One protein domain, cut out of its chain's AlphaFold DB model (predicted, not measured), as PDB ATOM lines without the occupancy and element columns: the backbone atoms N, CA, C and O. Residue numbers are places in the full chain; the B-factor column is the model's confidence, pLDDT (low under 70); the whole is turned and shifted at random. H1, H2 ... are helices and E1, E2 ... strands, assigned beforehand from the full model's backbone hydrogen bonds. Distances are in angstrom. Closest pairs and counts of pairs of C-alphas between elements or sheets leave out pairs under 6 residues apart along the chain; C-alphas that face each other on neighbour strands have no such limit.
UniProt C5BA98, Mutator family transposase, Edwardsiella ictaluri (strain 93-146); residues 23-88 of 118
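What this domain is: This is residues 23 to 88 of the 118 residues of the protein "Mutator family transposase" of Edwardsiella ictaluri (strain 93-146) (UniProt C5BA98). A long, narrow, twisted sheet of three strands has one helix, H1, packed over one face on E3, while its other face bears no helix. The short helix H2 follows H1 and lies off the sheet; at one end of the sheet E1 and E2 run past E3 as a two-strand hairpin. The printed part has 66 residues, with three named strands and then two named helices along the chain, E1 E2 E3 H1 H2. The sheet's order is E1 - E2 - E3, all antiparallel, and the class is mixed, helices and strands. The whole is loose, with a radius of gyration of the C-alphas of 13.9 A, and spans 46 by 22 by 12 A.

How they stand to each other: E1, residues 26 to 38, and E2, residues 41 to 53, form a hairpin, antiparallel with 163 degrees between their directions; N 32 and O 47 are within hydrogen-bond range at 2.8 A. E1 bends by 60 degrees at residue 35. E2 and E3, residues 59 to 68, form the next hairpin, at 155 degrees, with N 48 and O 65 at 2.8 A. E1 E2 E3 make a meander, each strand the antiparallel neighbour of the one before; E1 and E3 are its edge strands. E3 bends by 51 degrees at residue 62. H1, residues 72 to 81, is on the sheet at a height over the sheet of 8.4 A, making two layers, a helix on one face of a sheet. It lies over E3 and runs slantwise to the strands, at 37 degrees to E3 on the local plane; the closest C-alphas of the two are those of Gly 67 and Phe 74, 5.9 A apart. H1 and E2 are near each other, with 7 pairs of C-alphas within 10 A. H2, residues 83 to 87, is not on the sheet and is apart from E1, E2 and E3. H1 and H2 are close but not clearly touching; their closest C-alphas, those of His 79 and Leu 85, are 6.2 A apart. Of the O i to N i+4 pairs, 5 of 6 are within hydrogen-bond range in H1 and 0 of 1 in H2, where 2 of 2 O i to N i+3 pairs are.

Where its parts are: E1 begins at C-alpha 26 (-52.870, -37.515, -9.834) and is 35.1 A long. E2 is 38.0 A long and E3 27.1 A. H1 begins at C-alpha 72 (-42.846, -37.418, -31.326) and is 15.2 A long. H2 ends at C-alpha 87 (-46.324, -47.507, -15.348).

The domain as a whole: The two C-alphas farthest apart, those of Gly 40 and Asp 56, are 46.3 A apart. The printed part has no cut, and its four links are tight. The mean pLDDT of the printed part is 72.1; residues 23, 25 and 69 to 88 are under 70.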
ATOM      1  N   GLU A  23     -45.205 -40.488  -3.986       67.38
ATOM      2  CA  GLU A  23     -46.352 -41.024  -4.709       67.38
ATOM      3  C   GLU A  23     -47.258 -39.864  -5.111       67.38
ATOM      4  O   GLU A  23     -47.665 -39.066  -4.271       67.38
ATOM      5  N   TRP A  24     -47.591 -39.770  -6.394       73.56
ATOM      6  CA  TRP A  24     -48.524 -38.765  -6.890       73.56
ATOM      7  C   TRP A  24     -49.783 -39.455  -7.409       73.56
ATOM      8  O   TRP A  24     -49.762 -39.963  -8.533       73.56
ATOM      9  N   PRO A  25     -50.885 -39.487  -6.636       68.12
ATOM     10  CA  PRO A  25     -52.132 -40.109  -7.081       68.12
ATOM     11  C   PRO A  25     -52.687 -39.495  -8.376       68.12
ATOM     12  O   PRO A  25     -53.351 -40.183  -9.150       68.12
ATOM     13  N   TYR A  26     -52.387 -38.222  -8.649       70.38
ATOM     14  CA  TYR A  26     -52.870 -37.515  -9.834       70.38
ATOM     15  C   TYR A  26     -51.754 -36.715 -10.506       70.38
ATOM     16  O   TYR A  26     -50.977 -36.042  -9.830       70.38
ATOM     17  N   LEU A  27     -51.721 -36.736 -11.843       74.31
ATOM     18  CA  LEU A  27     -50.751 -36.010 -12.662       74.31
ATOM     19  C   LEU A  27     -51.413 -35.507 -13.947       74.31
ATOM     20  O   LEU A  27     -52.113 -36.242 -14.632       74.31
ATOM     21  N   TRP A  28     -51.166 -34.261 -14.332       75.06
ATOM     22  CA  TRP A  28     -51.585 -33.748 -15.637       75.06
ATOM     23  C   TRP A  28     -50.464 -32.982 -16.318       75.06
ATOM     24  O   TRP A  28     -49.589 -32.404 -15.668       75.06
ATOM     25  N   LEU A  29     -50.510 -32.979 -17.649       77.88
ATOM     26  CA  LEU A  29     -49.558 -32.267 -18.484       77.88
ATOM     27  C   LEU A  29     -50.265 -31.119 -19.190       77.88
ATOM     28  O   LEU A  29     -51.229 -31.321 -19.928       77.88
ATOM     29  N   ASN A  30     -49.752 -29.911 -18.990       78.25
ATOM     30  CA  ASN A  30     -50.165 -28.749 -19.760       78.25
ATOM     31  C   ASN A  30     -49.130 -28.474 -20.853       78.25
ATOM     32  O   ASN A  30     -47.942 -28.398 -20.545       78.25
ATOM     33  N   ALA A  31     -49.566 -28.310 -22.102       77.38
ATOM     34  CA  ALA A  31     -48.707 -27.957 -23.226       77.38
ATOM     35  C   ALA A  31     -49.082 -26.562 -23.737       77.38
ATOM     36  O   ALA A  31     -50.203 -26.326 -24.176       77.38
ATOM     37  N   THR A  32     -48.144 -25.620 -23.683       78.31
ATOM     38  CA  THR A  32     -48.343 -24.245 -24.154       78.31
ATOM     39  C   THR A  32     -47.341 -23.918 -25.250       78.31
ATOM     40  O   THR A  32     -46.141 -24.141 -25.095       78.31
ATOM     41  N   TYR A  33     -47.829 -23.364 -26.359       79.00
ATOM     42  CA  TYR A  33     -46.968 -22.873 -27.428       79.00
ATOM     43  C   TYR A  33     -46.472 -21.470 -27.100       79.00
ATOM     44  O   TYR A  33     -47.260 -20.567 -26.830       79.00
ATOM     45  N   VAL A  34     -45.160 -21.279 -27.168       83.38
ATOM     46  CA  VAL A  34     -44.510 -19.991 -26.932       83.38
ATOM     47  C   VAL A  34     -43.724 -19.605 -28.178       83.38
ATOM     48  O   VAL A  34     -43.081 -20.441 -28.815       83.38
ATOM     49  N   LYS A  35     -43.778 -18.326 -28.558       84.25
ATOM     50  CA  LYS A  35     -42.950 -17.786 -29.639       84.25
ATOM     51  C   LYS A  35     -41.601 -17.370 -29.069       84.25
ATOM     52  O   LYS A  35     -41.536 -16.499 -28.209       84.25
ATOM     53  N   VAL A  36     -40.527 -17.973 -29.565       86.25
ATOM     54  CA  VAL A  36     -39.155 -17.653 -29.150       86.25
ATOM     55  C   VAL A  36     -38.337 -17.193 -30.345       86.25
ATOM     56  O   VAL A  36     -38.546 -17.645 -31.471       86.25
ATOM     57  N   ARG A  37     -37.394 -16.276 -30.118       85.88
ATOM     58  CA  ARG A  37     -36.424 -15.874 -31.142       85.88
ATOM     59  C   ARG A  37     -35.220 -16.806 -31.084       85.88
ATOM     60  O   ARG A  37     -34.498 -16.811 -30.094       85.88
ATOM     61  N   LYS A  38     -34.987 -17.558 -32.159       81.56
ATOM     62  CA  LYS A  38     -33.821 -18.430 -32.347       81.56
ATOM     63  C   LYS A  38     -33.157 -18.044 -33.668       81.56
ATOM     64  O   LYS A  38     -33.827 -17.973 -34.693       81.56
ATOM     65  N   ASN A  39     -31.858 -17.738 -33.640       85.12
ATOM     66  CA  ASN A  39     -31.065 -17.377 -34.827       85.12
ATOM     67  C   ASN A  39     -31.706 -16.273 -35.701       85.12
ATOM     68  O   ASN A  39     -31.769 -16.387 -36.921       85.12
ATOM     69  N   GLY A  40     -32.251 -15.225 -35.072       87.69
ATOM     70  CA  GLY A  40     -32.874 -14.097 -35.779       87.69
ATOM     71  C   GLY A  40     -34.276 -14.360 -36.344       87.69
ATOM     72  O   GLY A  40     -34.867 -13.453 -36.923       87.69
ATOM     73  N   ARG A  41     -34.850 -15.556 -36.152       84.75
ATOM     74  CA  ARG A  41     -36.218 -15.897 -36.579       84.75
ATOM     75  C   ARG A  41     -37.107 -16.218 -35.382       84.75
ATOM     76  O   ARG A  41     -36.643 -16.758 -34.378       84.75
ATOM     77  N   VAL A  42     -38.390 -15.872 -35.477       86.25
ATOM     78  CA  VAL A  42     -39.395 -16.244 -34.473       86.25
ATOM     79  C   VAL A  42     -39.916 -17.637 -34.806       86.25
ATOM     80  O   VAL A  42     -40.486 -17.845 -35.873       86.25
ATOM     81  N   VAL A  43     -39.729 -18.581 -33.889       84.44
ATOM     82  CA  VAL A  43     -40.183 -19.970 -34.020       84.44
ATOM     83  C   VAL A  43     -41.166 -20.312 -32.903       84.44
ATOM     84  O   VAL A  43     -41.127 -19.723 -31.822       84.44
ATOM     85  N   SER A  44     -42.078 -21.244 -33.173       79.00
ATOM     86  CA  SER A  44     -42.992 -21.784 -32.161       79.00
ATOM     87  C   SER A  44     -42.317 -22.944 -31.442       79.00
ATOM     88  O   SER A  44     -41.939 -23.921 -32.085       79.00
ATOM     89  N   VAL A  45     -42.192 -22.856 -30.122       82.38
ATOM     90  CA  VAL A  45     -41.756 -23.967 -29.266       82.38
ATOM     91  C   VAL A  45     -42.900 -24.398 -28.366       82.38
ATOM     92  O   VAL A  45     -43.770 -23.595 -28.034       82.38
ATOM     93  N   VAL A  46     -42.899 -25.666 -27.978       80.06
ATOM     94  CA  VAL A  46     -43.844 -26.219 -27.010       80.06
ATOM     95  C   VAL A  46     -43.167 -26.257 -25.653       80.06
ATOM     96  O   VAL A  46     -42.068 -26.790 -25.514       80.06
ATOM     97  N   VAL A  47     -43.840 -25.717 -24.646       82.12
ATOM     98  CA  VAL A  47     -43.475 -25.872 -23.240       82.12
ATOM     99  C   VAL A  47     -44.473 -26.833 -22.617       82.12
ATOM    100  O   VAL A  47     -45.673 -26.559 -22.629       82.12
ATOM    101  N   ILE A  48     -43.990 -27.955 -22.087       79.69
ATOM    102  CA  ILE A  48     -44.808 -28.920 -21.350       79.69
ATOM    103  C   ILE A  48     -44.476 -28.834 -19.874       79.69
ATOM    104  O   ILE A  48     -43.313 -28.941 -19.492       79.69
ATOM    105  N   ILE A  49     -45.504 -28.676 -19.049       82.12
ATOM    106  CA  ILE A  49     -45.405 -28.623 -17.593       82.12
ATOM    107  C   ILE A  49     -46.173 -29.811 -17.023       82.12
ATOM    108  O   ILE A  49     -47.361 -29.967 -17.303       82.12
ATOM    109  N   ALA A  50     -45.497 -30.632 -16.218       82.19
ATOM    110  CA  ALA A  50     -46.131 -31.658 -15.408       82.19
ATOM    111  C   ALA A  50     -46.464 -31.114 -14.027       82.19
ATOM    112  O   ALA A  50     -45.580 -30.735 -13.253       82.19
ATOM    113  N   CYS A  51     -47.749 -31.155 -13.717       83.69
ATOM    114  CA  CYS A  51     -48.268 -30.863 -12.398       83.69
ATOM    115  C   CYS A  51     -48.780 -32.160 -11.789       83.69
ATOM    116  O   CYS A  51     -49.436 -32.949 -12.471       83.69
ATOM    117  N   ALA A  52     -48.521 -32.353 -10.509       83.19
ATOM    118  CA  ALA A  52     -49.015 -33.495  -9.772       83.19
ATOM    119  C   ALA A  52     -49.658 -33.060  -8.460       83.19
ATOM    120  O   ALA A  52     -49.431 -31.947  -7.985       83.19
ATOM    121  N   VAL A  53     -50.482 -33.938  -7.899       81.75
ATOM    122  CA  VAL A  53     -51.038 -33.781  -6.553       81.75
ATOM    123  C   VAL A  53     -50.376 -34.813  -5.667       81.75
ATOM    124  O   VAL A  53     -50.412 -35.995  -6.001       81.75
ATOM    125  N   SER A  54     -49.767 -34.374  -4.576       79.44
ATOM    126  CA  SER A  54     -49.247 -35.253  -3.532       79.44
ATOM    127  C   SER A  54     -50.393 -35.842  -2.692       79.44
ATOM    128  O   SER A  54     -51.527 -35.358  -2.757       79.44
ATOM    129  N   PRO A  55     -50.149 -36.893  -1.890       75.44
ATOM    130  CA  PRO A  55     -51.209 -37.584  -1.150       75.44
ATOM    131  C   PRO A  55     -51.888 -36.704  -0.089       75.44
ATOM    132  O   PRO A  55     -53.032 -36.944   0.280       75.44
ATOM    133  N   ASP A  56     -51.210 -35.647   0.363       82.75
ATOM    134  CA  ASP A  56     -51.742 -34.607   1.251       82.75
ATOM    135  C   ASP A  56     -52.608 -33.556   0.518       82.75
ATOM    136  O   ASP A  56     -53.030 -32.564   1.113       82.75
ATOM    137  N   GLY A  57     -52.876 -33.749  -0.778       80.06
ATOM    138  CA  GLY A  57     -53.725 -32.881  -1.591       80.06
ATOM    139  C   GLY A  57     -53.028 -31.628  -2.130       80.06
ATOM    140  O   GLY A  57     -53.685 -30.784  -2.747       80.06
ATOM    141  N   ARG A  58     -51.712 -31.474  -1.930       82.44
ATOM    142  CA  ARG A  58     -50.975 -30.310  -2.445       82.44
ATOM    143  C   ARG A  58     -50.627 -30.485  -3.913       82.44
ATOM    144  O   ARG A  58     -50.212 -31.546  -4.356       82.44
ATOM    145  N   ARG A  59     -50.788 -29.410  -4.683       85.38
ATOM    146  CA  ARG A  59     -50.381 -29.376  -6.092       85.38
ATOM    147  C   ARG A  59     -48.942 -28.908  -6.187       85.38
ATOM    148  O   ARG A  59     -48.620 -27.833  -5.687       85.38
ATOM    149  N   GLU A  60     -48.113 -29.657  -6.892       83.38
ATOM    150  CA  GLU A  60     -46.738 -29.267  -7.162       83.38
ATOM    151  C   GLU A  60     -46.365 -29.463  -8.631       83.38
ATOM    152  O   GLU A  60     -46.891 -30.327  -9.336       83.38
ATOM    153  N   ILE A  61     -45.440 -28.628  -9.105       84.62
ATOM    154  CA  ILE A  61     -44.804 -28.842 -10.399       84.62
ATOM    155  C   ILE A  61     -43.730 -29.901 -10.194       84.62
ATOM    156  O   ILE A  61     -42.758 -29.701  -9.460       84.62
ATOM    157  N   ILE A  62     -43.908 -31.032 -10.858       82.25
ATOM    158  CA  ILE A  62     -42.957 -32.137 -10.786       82.25
ATOM    159  C   ILE A  62     -42.005 -32.136 -11.969       82.25
ATOM    160  O   ILE A  62     -41.039 -32.873 -11.941       82.25
ATOM    161  N   GLY A  63     -42.234 -31.337 -13.009       79.56
ATOM    162  CA  GLY A  63     -41.304 -31.267 -14.127       79.56
ATOM    163  C   GLY A  63     -41.744 -30.307 -15.216       79.56
ATOM    164  O   GLY A  63     -42.912 -29.943 -15.322       79.56
ATOM    165  N   MET A  64     -40.786 -29.910 -16.045       83.12
ATOM    166  CA  MET A  64     -41.031 -29.123 -17.243       83.12
ATOM    167  C   MET A  64     -40.059 -29.557 -18.337       83.12
ATOM    168  O   MET A  64     -38.910 -29.889 -18.054       83.12
ATOM    169  N   GLY A  65     -40.517 -29.533 -19.584       80.06
ATOM    170  CA  GLY A  65     -39.688 -29.723 -20.765       80.06
ATOM    171  C   GLY A  65     -40.030 -28.691 -21.829       80.06
ATOM    172  O   GLY A  65     -41.175 -28.252 -21.935       80.06
ATOM    173  N   ILE A  66     -39.036 -28.310 -22.625       80.38
ATOM    174  CA  ILE A  66     -39.208 -27.412 -23.770       80.38
ATOM    175  C   ILE A  66     -38.769 -28.169 -25.017       80.38
ATOM    176  O   ILE A  66     -37.676 -28.733 -25.047       80.38
ATOM    177  N   GLY A  67     -39.635 -28.209 -26.022       74.31
ATOM    178  CA  GLY A  67     -39.432 -28.959 -27.252       74.31
ATOM    179  C   GLY A  67     -39.745 -28.141 -28.489       74.31
ATOM    180  O   GLY A  67     -40.515 -27.179 -28.457       74.31
ATOM    181  N   GLU A  68     -39.162 -28.551 -29.608       70.75
ATOM    182  CA  GLU A  68     -39.592 -28.067 -30.915       70.75
ATOM    183  C   GLU A  68     -40.934 -28.721 -31.281       70.75
ATOM    184  O   GLU A  68     -41.196 -29.878 -30.947       70.75
ATOM    185  N   SER A  69     -41.800 -27.940 -31.928       59.69
ATOM    186  CA  SER A  69     -43.238 -28.195 -32.108       59.69
ATOM    187  C   SER A  69     -43.614 -29.500 -32.829       59.69
ATOM    188  O   SER A  69     -44.794 -29.835 -32.870       59.69
ATOM    189  N   GLU A  70     -42.662 -30.234 -33.406       49.69
ATOM    190  CA  GLU A  70     -42.943 -31.339 -34.336       49.69
ATOM    191  C   GLU A  70     -42.571 -32.734 -33.814       49.69
ATOM    192  O   GLU A  70     -42.838 -33.743 -34.466       49.69
ATOM    193  N   ALA A  71     -41.960 -32.851 -32.636       50.97
ATOM    194  CA  ALA A  71     -41.267 -34.087 -32.308       50.97
ATOM    195  C   ALA A  71     -42.099 -35.043 -31.438       50.97
ATOM    196  O   ALA A  71     -42.202 -34.888 -30.224       50.97
ATOM    197  N   LYS A  72     -42.546 -36.154 -32.036       48.41
ATOM    198  CA  LYS A  72     -42.846 -37.418 -31.326       48.41
ATOM    199  C   LYS A  72     -41.707 -37.801 -30.353       48.41
ATOM    200  O   LYS A  72     -41.948 -38.350 -29.283       48.41
ATOM    201  N   THR A  73     -40.476 -37.420 -30.700       51.06
ATOM    202  CA  THR A  73     -39.239 -37.536 -29.910       51.06
ATOM    203  C   THR A  73     -39.252 -36.721 -28.613       51.06
ATOM    204  O   THR A  73     -38.622 -37.124 -27.638       51.06
ATOM    205  N   PHE A  74     -39.988 -35.607 -28.553       58.41
ATOM    206  CA  PHE A  74     -40.081 -34.791 -27.341       58.41
ATOM    207  C   PHE A  74     -40.799 -35.534 -26.210       58.41
ATOM    208  O   PHE A  74     -40.353 -35.491 -25.069       58.41
ATOM    209  N   TRP A  75     -41.864 -36.274 -26.522       57.78
ATOM    210  CA  TRP A  75     -42.585 -37.071 -25.525       57.78
ATOM    211  C   TRP A  75     -41.702 -38.159 -24.911       57.78
ATOM    212  O   TRP A  75     -41.759 -38.386 -23.707       57.78
ATOM    213  N   LEU A  76     -40.817 -38.764 -25.712       56.28
ATOM    214  CA  LEU A  76     -39.823 -39.719 -25.218       56.28
ATOM    215  C   LEU A  76     -38.815 -39.051 -24.273       56.28
ATOM    216  O   LEU A  76     -38.553 -39.583 -23.198       56.28
ATOM    217  N   ALA A  77     -38.311 -37.866 -24.629       58.66
ATOM    218  CA  ALA A  77     -37.427 -37.094 -23.755       58.66
ATOM    219  C   ALA A  77     -38.134 -36.653 -22.458       58.66
ATOM    220  O   ALA A  77     -37.543 -36.673 -21.381       58.66
ATOM    221  N   PHE A  78     -39.421 -36.316 -22.535       63.50
ATOM    222  CA  PHE A  78     -40.231 -35.958 -21.375       63.50
ATOM    223  C   PHE A  78     -40.479 -37.155 -20.442       63.50
ATOM    224  O   PHE A  78     -40.427 -37.004 -19.221       63.50
ATOM    225  N   HIS A  79     -40.661 -38.362 -20.988       58.91
ATOM    226  CA  HIS A  79     -40.736 -39.593 -20.192       58.91
ATOM    227  C   HIS A  79     -39.432 -39.887 -19.438       58.91
ATOM    228  O   HIS A  79     -39.478 -40.429 -18.337       58.91
ATOM    229  N   SER A  80     -38.274 -39.498 -19.982       58.34
ATOM    230  CA  SER A  80     -37.000 -39.584 -19.255       58.34
ATOM    231  C   SER A  80     -36.931 -38.607 -18.078       58.34
ATOM    232  O   SER A  80     -36.289 -38.911 -17.077       58.34
ATOM    233  N   ILE A  81     -37.613 -37.459 -18.166       59.31
ATOM    234  CA  ILE A  81     -37.678 -36.469 -17.082       59.31
ATOM    235  C   ILE A  81     -38.607 -36.949 -15.960       59.31
ATOM    236  O   ILE A  81     -38.358 -36.622 -14.804       59.31
ATOM    237  N   ILE A  82     -39.660 -37.717 -16.257       61.62
ATOM    238  CA  ILE A  82     -40.605 -38.249 -15.258       61.62
ATOM    239  C   ILE A  82     -40.684 -39.777 -15.405       61.62
ATOM    240  O   ILE A  82     -41.599 -40.286 -16.058       61.62
ATOM    241  N   PRO A  83     -39.752 -40.534 -14.790       54.94
ATOM    242  CA  PRO A  83     -39.648 -41.983 -14.990       54.94
ATOM    243  C   PRO A  83     -40.901 -42.753 -14.540       54.94
ATOM    244  O   PRO A  83     -41.174 -43.835 -15.059       54.94
ATOM    245  N   PHE A  84     -41.703 -42.180 -13.637       53.03
ATOM    246  CA  PHE A  84     -42.968 -42.752 -13.163       53.03
ATOM    247  C   PHE A  84     -44.076 -42.816 -14.226       53.03
ATOM    248  O   PHE A  84     -45.007 -43.604 -14.085       53.03
ATOM    249  N   LEU A  85     -43.955 -42.087 -15.345       50.19
ATOM    250  CA  LEU A  85     -44.872 -42.246 -16.482       50.19
ATOM    251  C   LEU A  85     -44.729 -43.616 -17.181       50.19
ATOM    252  O   LEU A  85     -45.579 -43.964 -17.998       50.19
ATOM    253  N   ARG A  86     -43.706 -44.429 -16.848       42.88
ATOM    254  CA  ARG A  86     -43.530 -45.796 -17.386       42.88
ATOM    255  C   ARG A  86     -44.630 -46.782 -16.975       42.88
ATOM    256  O   ARG A  86     -44.734 -47.820 -17.623       42.88
ATOM    257  N   PHE A  87     -45.424 -46.503 -15.938       39.00
ATOM    258  CA  PHE A  87     -46.324 -47.507 -15.348       39.00
ATOM    259  C   PHE A  87     -47.776 -47.498 -15.854       39.00
ATOM    260  O   PHE A  87     -48.535 -48.402 -15.513       39.00
ATOM    261  N   CYS A  88     -48.175 -46.551 -16.709       38.44
ATOM    262  CA  CYS A  88     -49.535 -46.512 -17.259       38.44
ATOM    263  C   CYS A  88     -49.541 -46.717 -18.788       38.44
ATOM    264  O   CYS A  88     -49.410 -45.748 -19.542       38.44
TER     265      CYS A  88